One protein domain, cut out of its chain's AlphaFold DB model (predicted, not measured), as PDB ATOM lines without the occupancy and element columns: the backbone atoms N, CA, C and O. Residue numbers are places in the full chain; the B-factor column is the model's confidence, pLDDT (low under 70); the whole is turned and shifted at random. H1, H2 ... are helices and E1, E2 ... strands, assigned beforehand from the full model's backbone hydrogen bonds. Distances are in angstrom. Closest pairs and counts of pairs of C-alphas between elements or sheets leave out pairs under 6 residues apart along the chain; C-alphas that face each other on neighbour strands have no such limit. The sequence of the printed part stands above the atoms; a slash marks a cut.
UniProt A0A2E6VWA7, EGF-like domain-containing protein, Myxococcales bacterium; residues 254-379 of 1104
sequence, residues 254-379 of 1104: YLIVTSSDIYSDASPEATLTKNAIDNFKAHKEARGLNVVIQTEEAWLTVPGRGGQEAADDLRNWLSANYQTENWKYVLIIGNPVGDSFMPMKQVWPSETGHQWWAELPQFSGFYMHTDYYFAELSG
ATOM      1  N   TYR A 254      98.785  31.363  68.219       94.94
ATOM      2  CA  TYR A 254      97.584  31.988  67.671       94.94
ATOM      3  C   TYR A 254      97.988  32.956  66.555       94.94
ATOM      4  O   TYR A 254      98.591  34.001  66.806       94.94
ATOM      5  N   LEU A 255      97.649  32.634  65.311       98.06
ATOM      6  CA  LEU A 255      97.965  33.464  64.152       98.06
ATOM      7  C   LEU A 255      96.772  34.345  63.762       98.06
ATOM      8  O   LEU A 255      95.674  33.850  63.531       98.06
ATOM      9  N   ILE A 256      96.998  35.646  63.598       98.75
ATOM     10  CA  ILE A 256      96.061  36.584  62.972       98.75
ATOM     11  C   ILE A 256      96.543  36.859  61.544       98.75
ATOM     12  O   ILE A 256      97.585  37.486  61.347       98.75
ATOM     13  N   VAL A 257      95.771  36.426  60.545       98.19
ATOM     14  CA  VAL A 257      96.022  36.728  59.126       98.19
ATOM     15  C   VAL A 257      95.097  37.859  58.696       98.19
ATOM     16  O   VAL A 257      93.876  37.716  58.738       98.19
ATOM     17  N   THR A 258      95.648  38.992  58.269       97.69
ATOM     18  CA  THR A 258      94.860  40.166  57.850       97.69
ATOM     19  C   THR A 258      95.539  40.923  56.711       97.69
ATOM     20  O   THR A 258      96.666  40.593  56.371       97.69
ATOM     21  N   SER A 259      94.887  41.902  56.077       94.88
ATOM     22  CA  SER A 259      95.494  42.643  54.958       94.88
ATOM     23  C   SER A 259      96.134  43.966  55.365       94.88
ATOM     24  O   SER A 259      95.689  44.612  56.314       94.88
ATOM     25  N   SER A 260      97.124  44.430  54.600       93.00
ATOM     26  CA  SER A 260      97.743  45.753  54.786       93.00
ATOM     27  C   SER A 260      96.723  46.908  54.751       93.00
ATOM     28  O   SER A 260      96.841  47.859  55.526       93.00
ATOM     29  N   ASP A 261      95.655  46.789  53.953       89.62
ATOM     30  CA  ASP A 261      94.511  47.723  53.932       89.62
ATOM     31  C   ASP A 261      93.728  47.800  55.269       89.62
ATOM     32  O   ASP A 261      93.017  48.775  55.511       89.62
ATOM     33  N   ILE A 262      93.833  46.783  56.136       95.50
ATOM     34  CA  ILE A 262      93.151  46.691  57.446       95.50
ATOM     35  C   ILE A 262      94.130  46.986  58.595       95.50
ATOM     36  O   ILE A 262      93.752  47.606  59.592       95.50
ATOM     37  N   TYR A 263      95.386  46.555  58.454       97.00
ATOM     38  CA  TYR A 263      96.440  46.631  59.463       97.00
ATOM     39  C   TYR A 263      97.593  47.532  58.986       97.00
ATOM     40  O   TYR A 263      98.698  47.082  58.683       97.00
ATOM     41  N   SER A 264      97.337  48.840  58.899       95.31
ATOM     42  CA  SER A 264      98.361  49.849  58.595       95.31
ATOM     43  C   SER A 264      97.950  51.252  59.047       95.31
ATOM     44  O   SER A 264      96.787  51.509  59.341       95.31
ATOM     45  N   ASP A 265      98.902  52.187  59.035       94.69
ATOM     46  CA  ASP A 265      98.650  53.619  59.249       94.69
ATOM     47  C   ASP A 265      98.394  54.391  57.936       94.69
ATOM     48  O   ASP A 265      98.707  55.579  57.811       94.69
ATOM     49  N   ALA A 266      97.855  53.715  56.912       92.25
ATOM     50  CA  ALA A 266      97.590  54.310  55.600       92.25
ATOM     51  C   ALA A 266      96.398  55.291  55.597       92.25
ATOM     52  O   ALA A 266      96.369  56.229  54.793       92.25
ATOM     53  N   SER A 267      95.429  55.106  56.498       93.12
ATOM     54  CA  SER A 267      94.288  56.006  56.706       93.12
ATOM     55  C   SER A 267      93.840  56.004  58.178       93.12
ATOM     56  O   SER A 267      94.181  55.075  58.907       93.12
ATOM     57  N   PRO A 268      93.062  57.005  58.640       94.31
ATOM     58  CA  PRO A 268      92.508  57.010  59.999       94.31
ATOM     59  C   PRO A 268      91.661  55.771  60.322       94.31
ATOM     60  O   PRO A 268      91.667  55.302  61.458       94.31
ATOM     61  N   GLU A 269      90.946  55.246  59.328       92.44
ATOM     62  CA  GLU A 269      90.106  54.054  59.434       92.44
ATOM     63  C   GLU A 269      90.958  52.774  59.535       92.44
ATOM     64  O   GLU A 269      90.664  51.912  60.364       92.44
ATOM     65  N   ALA A 270      92.053  52.681  58.769       91.56
ATOM     66  CA  ALA A 270      93.025  51.590  58.877       91.56
ATOM     67  C   ALA A 270      93.790  51.627  60.216       91.56
ATOM     68  O   ALA A 270      93.902  50.602  60.882       91.56
ATOM     69  N   THR A 271      94.218  52.808  60.685       96.38
ATOM     70  CA  THR A 271      94.807  52.973  62.028       96.38
ATOM     71  C   THR A 271      93.817  52.546  63.119       96.38
ATOM     72  O   THR A 271      94.219  51.946  64.114       96.38
ATOM     73  N   LEU A 272      92.514  52.820  62.966       95.94
ATOM     74  CA  LEU A 272      91.494  52.395  63.931       95.94
ATOM     75  C   LEU A 272      91.393  50.861  64.014       95.94
ATOM     76  O   LEU A 272      91.450  50.312  65.116       95.94
ATOM     77  N   THR A 273      91.307  50.167  62.874       97.56
ATOM     78  CA  THR A 273      91.274  48.694  62.846       97.56
ATOM     79  C   THR A 273      92.595  48.075  63.292       97.56
ATOM     80  O   THR A 273      92.577  47.099  64.040       97.56
ATOM     81  N   LYS A 274      93.737  48.684  62.948       98.19
ATOM     82  CA  LYS A 274      95.060  48.265  63.427       98.19
ATOM     83  C   LYS A 274      95.151  48.301  64.957       98.19
ATOM     84  O   LYS A 274      95.532  47.302  65.557       98.19
ATOM     85  N   ASN A 275      94.737  49.403  65.591       98.19
ATOM     86  CA  ASN A 275      94.742  49.530  67.055       98.19
ATOM     87  C   ASN A 275      93.803  48.517  67.741       98.19
ATOM     88  O   ASN A 275      94.119  48.023  68.820       98.19
ATOM     89  N   ALA A 276      92.658  48.184  67.133       98.50
ATOM     90  CA  ALA A 276      91.766  47.152  67.668       98.50
ATOM     91  C   ALA A 276      92.387  45.746  67.579       98.50
ATOM     92  O   ALA A 276      92.275  44.969  68.526       98.50
ATOM     93  N   ILE A 277      93.098  45.438  66.487       98.81
ATOM     94  CA  ILE A 277      93.857  44.187  66.334       98.81
ATOM     95  C   ILE A 277      95.035  44.133  67.326       98.81
ATOM     96  O   ILE A 277      95.249  43.090  67.937       98.81
ATOM     97  N   ASP A 278      95.746  45.243  67.553       98.56
ATOM     98  CA  ASP A 278      96.821  45.329  68.559       98.56
ATOM     99  C   ASP A 278      96.295  45.062  69.984       98.56
ATOM    100  O   ASP A 278      96.897  44.293  70.736       98.56
ATOM    101  N   ASN A 279      95.149  45.652  70.348       98.19
ATOM    102  CA  ASN A 279      94.495  45.422  71.641       98.19
ATOM    103  C   ASN A 279      94.019  43.968  71.791       98.19
ATOM    104  O   ASN A 279      94.216  43.360  72.842       98.19
ATOM    105  N   PHE A 280      93.419  43.398  70.740       98.62
ATOM    106  CA  PHE A 280      92.985  42.001  70.724       98.62
ATOM    107  C   PHE A 280      94.172  41.041  70.859       98.62
ATOM    108  O   PHE A 280      94.110  40.106  71.653       98.62
ATOM    109  N   LYS A 281      95.289  41.317  70.171       98.12
ATOM    110  CA  LYS A 281      96.553  40.593  70.349       98.12
ATOM    111  C   LYS A 281      97.021  40.635  71.806       98.12
ATOM    112  O   LYS A 281      97.248  39.577  72.381       98.12
ATOM    113  N   ALA A 282      97.111  41.820  72.411       95.50
ATOM    114  CA  ALA A 282      97.565  41.963  73.796       95.50
ATOM    115  C   ALA A 282      96.653  41.227  74.798       95.50
ATOM    116  O   ALA A 282      97.138  40.635  75.762       95.50
ATOM    117  N   HIS A 283      95.339  41.211  74.550       93.94
ATOM    118  CA  HIS A 283      94.372  40.430  75.327       93.94
ATOM    119  C   HIS A 283      94.578  38.916  75.173       93.94
ATOM    120  O   HIS A 283      94.593  38.193  76.166       93.94
ATOM    121  N   LYS A 284      94.805  38.421  73.949       93.25
ATOM    122  CA  LYS A 284      95.121  37.004  73.700       93.25
ATOM    123  C   LYS A 284      96.461  36.581  74.319       93.25
ATOM    124  O   LYS A 284      96.533  35.510  74.913       93.25
ATOM    125  N   GLU A 285      97.489  37.426  74.272       90.94
ATOM    126  CA  GLU A 285      98.767  37.172  74.960       90.94
ATOM    127  C   GLU A 285      98.580  37.078  76.482       90.94
ATOM    128  O   GLU A 285      99.089  36.150  77.108       90.94
ATOM    129  N   ALA A 286      97.774  37.967  77.075       84.69
ATOM    130  CA  ALA A 286      97.434  37.921  78.500       84.69
ATOM    131  C   ALA A 286      96.644  36.659  78.914       84.69
ATOM    132  O   ALA A 286      96.635  36.309  80.093       84.69
ATOM    133  N   ARG A 287      96.019  35.953  77.960       82.88
ATOM    134  CA  ARG A 287      95.339  34.661  78.171       82.88
ATOM    135  C   ARG A 287      96.256  33.437  78.041       82.88
ATOM    136  O   ARG A 287      95.781  32.332  78.272       82.88
ATOM    137  N   GLY A 288      97.538  33.612  77.705       76.19
ATOM    138  CA  GLY A 288      98.493  32.505  77.555       76.19
ATOM    139  C   GLY A 288      98.646  31.976  76.127       76.19
ATOM    140  O   GLY A 288      98.885  30.786  75.940       76.19
ATOM    141  N   LEU A 289      98.509  32.836  75.113       84.50
ATOM    142  CA  LEU A 289      98.700  32.482  73.700       84.50
ATOM    143  C   LEU A 289      99.946  33.169  73.125       84.50
ATOM    144  O   LEU A 289     100.181  34.350  73.380       84.50
ATOM    145  N   ASN A 290     100.716  32.466  72.289       87.38
ATOM    146  CA  ASN A 290     101.784  33.080  71.495       87.38
ATOM    147  C   ASN A 290     101.182  33.706  70.224       87.38
ATOM    148  O   ASN A 290     100.899  32.998  69.255       87.38
ATOM    149  N   VAL A 291     100.927  35.018  70.239       95.50
ATOM    150  CA  VAL A 291     100.140  35.681  69.186       95.50
ATOM    151  C   VAL A 291     101.022  36.318  68.112       95.50
ATOM    152  O   VAL A 291     101.780  37.251  68.380       95.50
ATOM    153  N   VAL A 292     100.836  35.898  66.862       95.88
ATOM    154  CA  VAL A 292     101.526  36.448  65.685       95.88
ATOM    155  C   VAL A 292     100.511  37.151  64.778       95.88
ATOM    156  O   VAL A 292      99.407  36.654  64.588       95.88
ATOM    157  N   ILE A 293     100.866  38.301  64.197       98.31
ATOM    158  CA  ILE A 293     100.072  38.973  63.149       98.31
ATOM    159  C   ILE A 293     100.873  38.919  61.848       98.31
ATOM    160  O   ILE A 293     102.042  39.305  61.849       98.31
ATOM    161  N   GLN A 294     100.250  38.488  60.749       97.50
ATOM    162  CA  GLN A 294     100.858  38.486  59.416       97.50
ATOM    163  C   GLN A 294      99.950  39.135  58.370       97.50
ATOM    164  O   GLN A 294      98.727  38.964  58.385       97.50
ATOM    165  N   THR A 295     100.579  39.853  57.437       97.19
ATOM    166  CA  THR A 295      99.935  40.425  56.248       97.19
ATOM    167  C   THR A 295     100.264  39.628  54.990       97.19
ATOM    168  O   THR A 295     101.130  38.755  54.997       97.19
ATOM    169  N   GLU A 296      99.591  39.939  53.883       95.56
ATOM    170  CA  GLU A 296      99.841  39.341  52.569       95.56
ATOM    171  C   GLU A 296     101.295  39.499  52.085       95.56
ATOM    172  O   GLU A 296     101.774  38.693  51.287       95.56
ATOM    173  N   GLU A 297     102.034  40.483  52.612       93.62
ATOM    174  CA  GLU A 297     103.462  40.681  52.331       93.62
ATOM    175  C   GLU A 297     104.356  39.540  52.854       93.62
ATOM    176  O   GLU A 297     105.468  39.370  52.355       93.62
ATOM    177  N   ALA A 298     103.891  38.761  53.839       93.25
ATOM    178  CA  ALA A 298     104.665  37.686  54.465       93.25
ATOM    179  C   ALA A 298     104.574  36.339  53.724       93.25
ATOM    180  O   ALA A 298     105.475  35.511  53.866       93.25
ATOM    181  N   TRP A 299     103.500  36.113  52.956       94.62
ATOM    182  CA  TRP A 299     103.165  34.790  52.411       94.62
ATOM    183  C   TRP A 299     102.795  34.754  50.919       94.62
ATOM    184  O   TRP A 299     102.849  33.679  50.324       94.62
ATOM    185  N   LEU A 300     102.477  35.883  50.266       95.12
ATOM    186  CA  LEU A 300     102.244  35.893  48.814       95.12
ATOM    187  C   LEU A 300     103.520  35.526  48.042       95.12
ATOM    188  O   LEU A 300     104.536  36.218  48.138       95.12
ATOM    189  N   THR A 301     103.448  34.521  47.164       92.75
ATOM    190  CA  THR A 301     104.580  34.183  46.280       92.75
ATOM    191  C   THR A 301     104.707  35.162  45.105       92.75
ATOM    192  O   THR A 301     105.773  35.276  44.492       92.75
ATOM    193  N   VAL A 302     103.648  35.932  44.820       92.62
ATOM    194  CA  VAL A 302     103.631  37.038  43.849       92.62
ATOM    195  C   VAL A 302     103.007  38.291  44.491       92.62
ATOM    196  O   VAL A 302     101.802  38.307  44.739       92.62
ATOM    197  N   PRO A 303     103.770  39.379  44.723       92.25
ATOM    198  CA  PRO A 303     103.239  40.597  45.340       92.25
ATOM    199  C   PRO A 303     102.050  41.196  44.578       92.25
ATOM    200  O   PRO A 303     102.137  41.456  43.375       92.25
ATOM    201  N   GLY A 304     100.947  41.449  45.288       88.19
ATOM    202  CA  GLY A 304      99.718  42.016  44.720       88.19
ATOM    203  C   GLY A 304      98.827  41.026  43.953       88.19
ATOM    204  O   GLY A 304      97.863  41.458  43.321       88.19
ATOM    205  N   ARG A 305      99.121  39.720  43.994       92.50
ATOM    206  CA  ARG A 305      98.178  38.658  43.605       92.50
ATOM    207  C   ARG A 305      97.024  38.594  44.607       92.50
ATOM    208  O   ARG A 305      97.254  38.682  45.806       92.50
ATOM    209  N   GLY A 306      95.813  38.366  44.111       94.19
ATOM    210  CA  GLY A 306      94.620  38.078  44.909       94.19
ATOM    211  C   GLY A 306      93.818  36.922  44.305       94.19
ATOM    212  O   GLY A 306      94.232  36.310  43.318       94.19
ATOM    213  N   GLY A 307      92.645  36.645  44.869       95.06
ATOM    214  CA  GLY A 307      91.753  35.586  44.407       95.06
ATOM    215  C   GLY A 307      92.221  34.194  44.828       95.06
ATOM    216  O   GLY A 307      92.905  34.026  45.834       95.06
ATOM    217  N   GLN A 308      91.831  33.172  44.066       94.00
ATOM    218  CA  GLN A 308      92.087  31.776  44.444       94.00
ATOM    219  C   GLN A 308      93.586  31.441  44.507       94.00
ATOM    220  O   GLN A 308      93.999  30.757  45.434       94.00
ATOM    221  N   GLU A 309      94.418  32.034  43.641       94.88
ATOM    222  CA  GLU A 309      95.880  31.878  43.731       94.88
ATOM    223  C   GLU A 309      96.460  32.427  45.055       94.88
ATOM    224  O   GLU A 309      97.509  31.966  45.494       94.88
ATOM    225  N   ALA A 310      95.805  33.405  45.700       95.81
ATOM    226  CA  ALA A 310      96.223  33.919  47.009       95.81
ATOM    227  C   ALA A 310      95.750  33.027  48.169       95.81
ATOM    228  O   ALA A 310      96.472  32.881  49.151       95.81
ATOM    229  N   ALA A 311      94.590  32.368  48.047       96.12
ATOM    230  CA  ALA A 311      94.209  31.303  48.980       96.12
ATOM    231  C   ALA A 311      95.211  30.132  48.925       96.12
ATOM    232  O   ALA A 311      95.568  29.574  49.960       96.12
ATOM    233  N   ASP A 312      95.713  29.813  47.732       95.38
ATOM    234  CA  ASP A 312      96.696  28.748  47.530       95.38
ATOM    235  C   ASP A 312      98.081  29.144  48.072       95.38
ATOM    236  O   ASP A 312      98.696  28.365  48.799       95.38
ATOM    237  N   ASP A 313      98.553  30.371  47.807       96.75
ATOM    238  CA  ASP A 313      99.761  30.919  48.448       96.75
ATOM    239  C   ASP A 313      99.649  30.875  49.992       96.75
ATOM    240  O   ASP A 313     100.587  30.441  50.663       96.75
ATOM    241  N   LEU A 314      98.489  31.246  50.561       96.88
ATOM    242  CA  LEU A 314      98.248  31.227  52.009       96.88
ATOM    243  C   LEU A 314      98.237  29.806  52.599       96.88
ATOM    244  O   LEU A 314      98.925  29.583  53.595       96.88
ATOM    245  N   ARG A 315      97.512  28.833  52.018       95.69
ATOM    246  CA  ARG A 315      97.506  27.444  52.537       95.69
ATOM    247  C   ARG A 315      98.903  26.830  52.477       95.69
ATOM    248  O   ARG A 315      99.339  26.225  53.452       95.69
ATOM    249  N   ASN A 316      99.618  27.014  51.367       94.19
ATOM    250  CA  ASN A 316     100.973  26.486  51.210       94.19
ATOM    251  C   ASN A 316     101.941  27.082  52.246       94.19
ATOM    252  O   ASN A 316     102.766  26.362  52.805       94.19
ATOM    253  N   TRP A 317     101.821  28.378  52.546       95.31
ATOM    254  CA  TRP A 317     102.613  29.014  53.594       95.31
ATOM    255  C   TRP A 317     102.202  28.565  55.008       95.31
ATOM    256  O   TRP A 317     103.085  28.316  55.825       95.31
ATOM    257  N   LEU A 318     100.907  28.383  55.296       93.69
ATOM    258  CA  LEU A 318     100.442  27.821  56.574       93.69
ATOM    259  C   LEU A 318     101.009  26.411  56.790       93.69
ATOM    260  O   LEU A 318     101.659  26.166  57.804       93.69
ATOM    261  N   SER A 319     100.839  25.521  55.806       88.19
ATOM    262  CA  SER A 319     101.348  24.141  55.820       88.19
ATOM    263  C   SER A 319     102.868  24.084  56.053       88.19
ATOM    264  O   SER A 319     103.352  23.265  56.829       88.19
ATOM    265  N   ALA A 320     103.623  25.031  55.484       85.25
ATOM    266  CA  ALA A 320     105.073  25.120  55.651       85.25
ATOM    267  C   ALA A 320     105.564  25.709  56.996       85.25
ATOM    268  O   ALA A 320     106.769  25.656  57.242       85.25
ATOM    269  N   ASN A 321     104.697  26.293  57.840       84.62
ATOM    270  CA  ASN A 321     105.118  27.010  59.061       84.62
ATOM    271  C   ASN A 321     104.357  26.624  60.349       84.62
ATOM    272  O   ASN A 321     104.871  26.885  61.437       84.62
ATOM    273  N   TYR A 322     103.168  26.007  60.275       82.19
ATOM    274  CA  TYR A 322     102.324  25.787  61.465       82.19
ATOM    275  C   TYR A 322     103.016  24.966  62.565       82.19
ATOM    276  O   TYR A 322     102.892  25.307  63.741       82.19
ATOM    277  N   GLN A 323     103.798  23.943  62.187       73.50
ATOM    278  CA  GLN A 323     104.542  23.100  63.131       73.50
ATOM    279  C   GLN A 323     105.666  23.867  63.839       73.50
ATOM    280  O   GLN A 323     105.840  23.741  65.047       73.50
ATOM    281  N   THR A 324     106.438  24.667  63.095       75.25
ATOM    282  CA  THR A 324     107.587  25.412  63.637       75.25
ATOM    283  C   THR A 324     107.172  26.579  64.526       75.25
ATOM    284  O   THR A 324     107.923  26.964  65.415       75.25
ATOM    285  N   GLU A 325     105.980  27.128  64.293       78.50
ATOM    286  CA  GLU A 325     105.419  28.267  65.028       78.50
ATOM    287  C   GLU A 325     104.374  27.839  66.086       78.50
ATOM    288  O   GLU A 325     103.798  28.685  66.779       78.50
ATOM    289  N   ASN A 326     104.137  26.526  66.230       74.38
ATOM    290  CA  ASN A 326     103.190  25.903  67.164       74.38
ATOM    291  C   ASN A 326     101.753  26.466  67.076       74.38
ATOM    292  O   ASN A 326     101.070  26.636  68.090       74.38
ATOM    293  N   TRP A 327     101.279  26.827  65.877       85.56
ATOM    294  CA  TRP A 327      99.952  27.434  65.720       85.56
ATOM    295  C   TRP A 327      98.841  26.408  65.957       85.56
ATOM    296  O   TRP A 327      98.654  25.499  65.158       85.56
ATOM    297  N   LYS A 328      98.053  26.602  67.022       85.88
ATOM    298  CA  LYS A 328      96.784  25.890  67.236       85.88
ATOM    299  C   LYS A 328      95.626  26.608  66.540       85.88
ATOM    300  O   LYS A 328      94.746  25.965  65.975       85.88
ATOM    301  N   TYR A 329      95.612  27.939  66.601       95.62
ATOM    302  CA  TYR A 329      94.505  28.766  66.120       95.62
ATOM    303  C   TYR A 329      94.930  29.687  64.977       95.62
ATOM    304  O   TYR A 329      96.004  30.291  65.029       95.62
ATOM    305  N   VAL A 330      94.044  29.871  63.997       98.44
ATOM    306  CA  VAL A 330      94.193  30.869  62.929       98.44
ATOM    307  C   VAL A 330      92.924  31.719  62.839       98.44
ATOM    308  O   VAL A 330      91.836  31.209  62.579       98.44
ATOM    309  N   LEU A 331      93.056  33.031  63.026       98.81
ATOM    310  CA  LEU A 331      91.989  34.011  62.841       98.81
ATOM    311  C   LEU A 331      92.214  34.796  61.545       98.81
ATOM    312  O   LEU A 331      93.138  35.606  61.448       98.81
ATOM    313  N   ILE A 332      91.344  34.597  60.554       98.69
ATOM    314  CA  ILE A 332      91.403  35.316  59.277       98.69
ATOM    315  C   ILE A 332      90.518  36.570  59.344       98.69
ATOM    316  O   ILE A 332      89.299  36.477  59.480       98.69
ATOM    317  N   ILE A 333      91.111  37.757  59.205       98.56
ATOM    318  CA  ILE A 333      90.419  39.054  59.212       98.56
ATOM    319  C   ILE A 333      90.557  39.699  57.828       98.56
ATOM    320  O   ILE A 333      91.562  40.348  57.533       98.56
ATOM    321  N   GLY A 334      89.555  39.523  56.963       96.62
ATOM    322  CA  GLY A 334      89.639  39.981  55.573       96.62
ATOM    323  C   GLY A 334      88.406  39.688  54.718       96.62
ATOM    324  O   GLY A 334      87.454  39.039  55.157       96.62
ATOM    325  N   ASN A 335      88.425  40.176  53.474       96.19
ATOM    326  CA  ASN A 335      87.336  40.000  52.507       96.19
ATOM    327  C   ASN A 335      87.286  38.559  51.961       96.19
ATOM    328  O   ASN A 335      88.190  38.187  51.208       96.19
ATOM    329  N   PRO A 336      86.227  37.772  52.244       95.75
ATOM    330  CA  PRO A 336      86.158  36.362  51.870       95.75
ATOM    331  C   PRO A 336      85.839  36.106  50.383       95.75
ATOM    332  O   PRO A 336      85.696  34.943  50.007       95.75
ATOM    333  N   VAL A 337      85.692  37.134  49.529       92.19
ATOM    334  CA  VAL A 337      85.286  36.960  48.117       92.19
ATOM    335  C   VAL A 337      85.981  37.875  47.107       92.19
ATOM    336  O   VAL A 337      86.308  39.030  47.383       92.19
ATOM    337  N   GLY A 338      86.065  37.374  45.870       88.69
ATOM    338  CA  GLY A 338      86.625  38.077  44.715       88.69
ATOM    339  C   GLY A 338      88.150  38.037  44.694       88.69
ATOM    340  O   GLY A 338      88.759  37.134  45.259       88.69
ATOM    341  N   ASP A 339      88.756  39.034  44.052       88.19
ATOM    342  CA  ASP A 339      90.209  39.147  43.864       88.19
ATOM    343  C   ASP A 339      90.925  39.705  45.120       88.19
ATOM    344  O   ASP A 339      91.866  40.490  45.018       88.19
ATOM    345  N   SER A 340      90.438  39.358  46.317       92.50
ATOM    346  CA  SER A 340      91.004  39.767  47.611       92.50
ATOM    347  C   SER A 340      92.253  38.961  47.973       92.50
ATOM    348  O   SER A 340      92.551  37.956  47.335       92.50
ATOM    349  N   PHE A 341      92.979  39.373  49.016       93.19
ATOM    350  CA  PHE A 341      94.114  38.594  49.519       93.19
ATOM    351  C   PHE A 341      93.675  37.358  50.322       93.19
ATOM    352  O   PHE A 341      94.217  36.287  50.095       93.19
ATOM    353  N   MET A 342      92.653  37.455  51.187       92.62
ATOM    354  CA  MET A 342      92.162  36.313  51.989       92.62
ATOM    355  C   MET A 342      90.738  35.849  51.612       92.62
ATOM    356  O   MET A 342      89.859  35.842  52.485       92.62
ATOM    357  N   PRO A 343      90.450  35.479  50.349       95.50
ATOM    358  CA  PRO A 343      89.158  34.907  49.993       95.50
ATOM    359  C   PRO A 343      88.996  33.520  50.628       95.50
ATOM    360  O   PRO A 343      89.975  32.865  50.968       95.50
ATOM    361  N   MET A 344      87.760  33.045  50.761       96.12
ATOM    362  CA  MET A 344      87.519  31.616  50.974       96.12
ATOM    363  C   MET A 344      87.932  30.829  49.721       96.12
ATOM    364  O   MET A 344      87.719  31.297  48.591       96.12
ATOM    365  N   LYS A 345      88.461  29.614  49.904       94.75
ATOM    366  CA  LYS A 345      88.749  28.707  48.787       94.75
ATOM    367  C   LYS A 345      87.442  28.258  48.136       94.75
ATOM    368  O   LYS A 345      86.458  27.966  48.822       94.75
ATOM    369  N   GLN A 346      87.445  28.214  46.809       91.44
ATOM    370  CA  GLN A 346      86.385  27.659  45.982       91.44
ATOM    371  C   GLN A 346      86.632  26.162  45.789       91.44
ATOM    372  O   GLN A 346      87.707  25.764  45.343       91.44
ATOM    373  N   VAL A 347      85.645  25.361  46.191       87.62
ATOM    374  CA  VAL A 347      85.744  23.899  46.337       87.62
ATOM    375  C   VAL A 347      84.501  23.196  45.791       87.62
ATOM    376  O   VAL A 347      83.423  23.798  45.749       87.62
ATOM    377  N   TRP A 348      84.614  21.927  45.407       83.50
ATOM    378  CA  TRP A 348      83.543  21.168  44.749       83.50
ATOM    379  C   TRP A 348      83.155  19.879  45.501       83.50
ATOM    380  O   TRP A 348      83.221  18.813  44.922       83.50
ATOM    381  N   PRO A 349      82.635  19.899  46.742       74.50
ATOM    382  CA  PRO A 349      82.315  18.672  47.501       74.50
ATOM    383  C   PRO A 349      81.179  17.769  46.945       74.50
ATOM    384  O   PRO A 349      80.593  16.977  47.679       74.50
ATOM    385  N   SER A 350      80.842  17.874  45.654       67.38
ATOM    386  CA  SER A 350      79.909  17.017  44.918       67.38
ATOM    387  C   SER A 350      80.157  17.098  43.396       67.38
ATOM    388  O   SER A 350      79.491  17.883  42.717       67.38
ATOM    389  N   GLU A 351      81.024  16.235  42.839       51.41
ATOM    390  CA  GLU A 351      81.188  16.014  41.377       51.41
ATOM    391  C   GLU A 351      79.839  15.864  40.663       51.41
ATOM    392  O   GLU A 351      79.578  16.418  39.589       51.41
ATOM    393  N   THR A 352      78.952  15.077  41.282       45.22
ATOM    394  CA  THR A 352      77.645  14.774  40.723       45.22
ATOM    395  C   THR A 352      76.730  15.984  40.814       45.22
ATOM    396  O   THR A 352      75.987  16.198  41.772       45.22
ATOM    397  N   GLY A 353      76.647  16.700  39.697       41.38
ATOM    398  CA  GLY A 353      75.406  17.342  39.290       41.38
ATOM    399  C   GLY A 353      74.300  16.292  39.122       41.38
ATOM    400  O   GLY A 353      73.961  15.918  38.000       41.38
ATOM    401  N   HIS A 354      73.742  15.792  40.233       41.59
ATOM    402  CA  HIS A 354      72.621  14.855  40.227       41.59
ATOM    403  C   HIS A 354      71.487  15.458  39.380       41.59
ATOM    404  O   HIS A 354      71.046  16.590  39.593       41.59
ATOM    405  N   GLN A 355      71.046  14.704  38.371       39.66
ATOM    406  CA  GLN A 355      70.562  15.255  37.091       39.66
ATOM    407  C   GLN A 355      69.349  16.206  37.183       39.66
ATOM    408  O   GLN A 355      69.138  17.031  36.300       39.66
ATOM    409  N   TRP A 356      68.596  16.151  38.283       38.94
ATOM    410  CA  TRP A 356      67.390  16.942  38.541       38.94
ATOM    411  C   TRP A 356      67.645  18.447  38.723       38.94
ATOM    412  O   TRP A 356      66.761  19.250  38.425       38.94
ATOM    413  N   TRP A 357      68.827  18.843  39.209       33.56
ATOM    414  CA  TRP A 357      69.214  20.256  39.330       33.56
ATOM    415  C   TRP A 357      70.253  20.664  38.279       33.56
ATOM    416  O   TRP A 357      70.172  21.776  37.764       33.56
ATOM    417  N   ALA A 358      71.151  19.761  37.872       36.22
ATOM    418  CA  ALA A 358      72.217  20.048  36.907       36.22
ATOM    419  C   ALA A 358      71.741  20.453  35.496       36.22
ATOM    420  O   ALA A 358      72.420  21.238  34.830       36.22
ATOM    421  N   GLU A 359      70.573  19.973  35.044       33.84
ATOM    422  CA  GLU A 359      69.981  20.387  33.758       33.84
ATOM    423  C   GLU A 359      69.425  21.827  33.765       33.84
ATOM    424  O   GLU A 359      69.132  22.390  32.706       33.84
ATOM    425  N   LEU A 360      69.310  22.469  34.934       36.62
ATOM    426  CA  LEU A 360      68.969  23.887  35.030       36.62
ATOM    427  C   LEU A 360      70.245  24.745  34.870       36.62
ATOM    428  O   LEU A 360      71.182  24.581  35.655       36.62
ATOM    429  N   PRO A 361      70.288  25.739  33.952       35.50
ATOM    430  CA  PRO A 361      71.472  26.585  33.699       35.50
ATOM    431  C   PRO A 361      71.972  27.464  34.865       35.50
ATOM    432  O   PRO A 361      72.831  28.317  34.668       35.50
ATOM    433  N   GLN A 362      71.395  27.307  36.054       38.72
ATOM    434  CA  GLN A 362      71.723  28.012  37.295       38.72
ATOM    435  C   GLN A 362      72.523  27.150  38.293       38.72
ATOM    436  O   GLN A 362      72.830  27.626  39.383       38.72
ATOM    437  N   PHE A 363      72.798  25.885  37.946       39.66
ATOM    438  CA  PHE A 363      73.307  24.864  38.870       39.66
ATOM    439  C   PHE A 363      74.476  24.019  38.331       39.66
ATOM    440  O   PHE A 363      75.098  23.296  39.101       39.66
ATOM    441  N   SER A 364      74.826  24.120  37.048       36.00
ATOM    442  CA  SER A 364      76.065  23.534  36.515       36.00
ATOM    443  C   SER A 364      77.268  24.438  36.835       36.00
ATOM    444  O   SER A 364      77.206  25.645  36.610       36.00
ATOM    445  N   GLY A 365      78.364  23.860  37.346       50.75
ATOM    446  CA  GLY A 365      79.562  24.607  37.771       50.75
ATOM    447  C   GLY A 365      79.471  25.216  39.179       50.75
ATOM    448  O   GLY A 365      80.004  26.297  39.418       50.75
ATOM    449  N   PHE A 366      78.758  24.558  40.098       64.44
ATOM    450  CA  PHE A 366      78.459  25.073  41.436       64.44
ATOM    451  C   PHE A 366      79.599  24.811  42.438       64.44
ATOM    452  O   PHE A 366      79.559  23.850  43.199       64.44
ATOM    453  N   TYR A 367      80.602  25.691  42.454       76.88
ATOM    454  CA  TYR A 367      81.586  25.730  43.538       76.88
ATOM    455  C   TYR A 367      80.962  26.258  44.838       76.88
ATOM    456  O   TYR A 367      80.090  27.134  44.838       76.88
ATOM    457  N   MET A 368      81.454  25.750  45.961       85.19
ATOM    458  CA  MET A 368      81.167  26.229  47.311       85.19
ATOM    459  C   MET A 368      82.358  27.037  47.834       85.19
ATOM    460  O   MET A 368      83.412  27.054  47.214       85.19
ATOM    461  N   HIS A 369      82.184  27.746  48.947       90.94
ATOM    462  CA  HIS A 369      83.250  28.527  49.585       90.94
ATOM    463  C   HIS A 369      83.531  27.957  50.978       90.94
ATOM    464  O   HIS A 369      82.574  27.704  51.717       90.94
ATOM    465  N   THR A 370      84.801  27.790  51.342       94.12
ATOM    466  CA  THR A 370      85.201  27.284  52.662       94.12
ATOM    467  C   THR A 370      86.480  27.933  53.195       94.12
ATOM    468  O   THR A 370      87.341  28.355  52.421       94.12
ATOM    469  N   ASP A 371      86.590  27.973  54.522       96.81
ATOM    470  CA  ASP A 371      87.825  28.194  55.279       96.81
ATOM    471  C   ASP A 371      88.421  26.880  55.821       96.81
ATOM    472  O   ASP A 371      89.547  26.887  56.306       96.81
ATOM    473  N   TYR A 372      87.731  25.735  55.684       94.06
ATOM    474  CA  TYR A 372      88.273  24.410  56.044       94.06
ATOM    475  C   TYR A 372      89.561  24.085  55.258       94.06
ATOM    476  O   TYR A 372      90.445  23.411  55.771       94.06
ATOM    477  N   TYR A 373      89.716  24.677  54.069       94.94
ATOM    478  CA  TYR A 373      90.938  24.660  53.256       94.94
ATOM    479  C   TYR A 373      92.170  25.290  53.932       94.94
ATOM    480  O   TYR A 373      93.295  24.953  53.592       94.94
ATOM    481  N   PHE A 374      91.981  26.225  54.867       96.19
ATOM    482  CA  PHE A 374      93.074  26.823  55.648       96.19
ATOM    483  C   PHE A 374      93.296  26.114  56.987       96.19
ATOM    484  O   PHE A 374      94.205  26.483  57.724       96.19
ATOM    485  N   ALA A 375      92.421  25.163  57.315       93.62
ATOM    486  CA  ALA A 375      92.400  24.435  58.573       93.62
ATOM    487  C   ALA A 375      93.110  23.089  58.418       93.62
ATOM    488  O   ALA A 375      93.960  22.724  59.223       93.62
ATOM    489  N   GLU A 376      92.769  22.385  57.340       88.81
ATOM    490  CA  GLU A 376      93.414  21.158  56.901       88.81
ATOM    491  C   GLU A 376      94.562  21.530  55.947       88.81
ATOM    492  O   GLU A 376      94.366  22.233  54.950       88.81
ATOM    493  N   LEU A 377      95.781  21.120  56.302       87.19
ATOM    494  CA  LEU A 377      97.055  21.566  55.734       87.19
ATOM    495  C   LEU A 377      97.933  20.416  55.219       87.19
ATOM    496  O   LEU A 377      98.885  20.690  54.480       87.19
ATOM    497  N   SER A 378      97.646  19.170  55.603       75.12
ATOM    498  CA  SER A 378      98.417  17.971  55.244       75.12
ATOM    499  C   SER A 378      97.918  17.282  53.969       75.12
ATOM    500  O   SER A 378      98.727  16.994  53.085       75.12
ATOM    501  N   GLY A 379      96.607  17.065  53.828       77.00
ATOM    502  CA  GLY A 379      96.017  16.356  52.695       77.00
ATOM    503  C   GLY A 379      96.147  17.087  51.357       77.00
ATOM    504  O   GLY A 379      96.213  18.326  51.284       77.00
TER     505      GLY A 379
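Overview. This is residues 254 to 379 of the 1104 residues of the protein "EGF-like domain-containing protein" of Myxococcales bacterium (UniProt A0A2E6VWA7). A small sheet of three parallel strands has the long helix H1 lying over one face, and a second helix, H2, only grazes it. Away from this body reaches a thin arm, in which the two-stranded sheet E4 E5 leads out to a loop with the four-residue helix H3 in it; this arm makes much of the length. The printed part has 126 residues with three named helices and five named strands, in the order E1 H1 E2 H2 E3 E4 H3 E5, and the larger sheet runs E2 E1 E3. The class is mixed, helices and strands, with under half of the residues, 61, in named elements. The whole is loose, with a radius of gyration of the C-alphas of 17.3 A, and elongated, spanning 54 by 34 by 28 A.

Along the chain. Find C-alpha 254 at (97.584, 31.988, 67.671), where E1, residues 254 to 258, begins its 13.1 A. Beside it look for E2, residues 290 to 294, 13.3 A, and E3, residues 327 to 334, 19.2 A. H1, residues 268 to 286, runs 27.0 A from C-alpha 268 at (92.508, 57.010, 59.999); H2, residues 308 to 321, runs 20.2 A. Farther along are E4, residues 345 to 347, H3, residues 355 to 358, and E5, residues 368 to 370, which ends with C-alpha 370 at (85.201, 27.284, 52.662).

Arrangement. Start at the inner strand E1: N 255 and O 329 of E3 are 2.9 A apart, and N 256 and O 292 of E2 are 2.8 A apart, both within hydrogen-bond range. H1 is on this sheet at a height over the sheet of 9.9 A, over E2 and E1 and along the strands, at 4 degrees to E1 on the local plane; this gives two layers, a helix on one face of a sheet. The closest C-alphas of H1 and E2, Glu 285 and Val 291, are 6.1 A apart. E1, H1, E2 form a strand-helix-strand unit, two parallel neighbour strands with a helix between, and E2, H2, E3 a split one, with E1 between its strands; both crossovers are right-handed. H2 only grazes the sheet with residues 314 to 321. Its closest C-alphas to E4, Ala 311 and Lys 345, are 6.0 A apart. E4 and E5 are antiparallel, with N 368 and O 347 2.8 A apart, within hydrogen-bond range. In H1 and H2 every O i to N i+4 pair is within hydrogen-bond range; H3 is too short for such a pair.

Size, cuts and confidence. The two C-alphas farthest apart, those of Ala 286 and Glu 359, are 55.3 A apart. The printed part has no cut. The link from E2 to H2, residues 295 to 307, is long. Mean pLDDT of the printed part is 85.5; look for values under 70 in residues 350 to 366, which include H3.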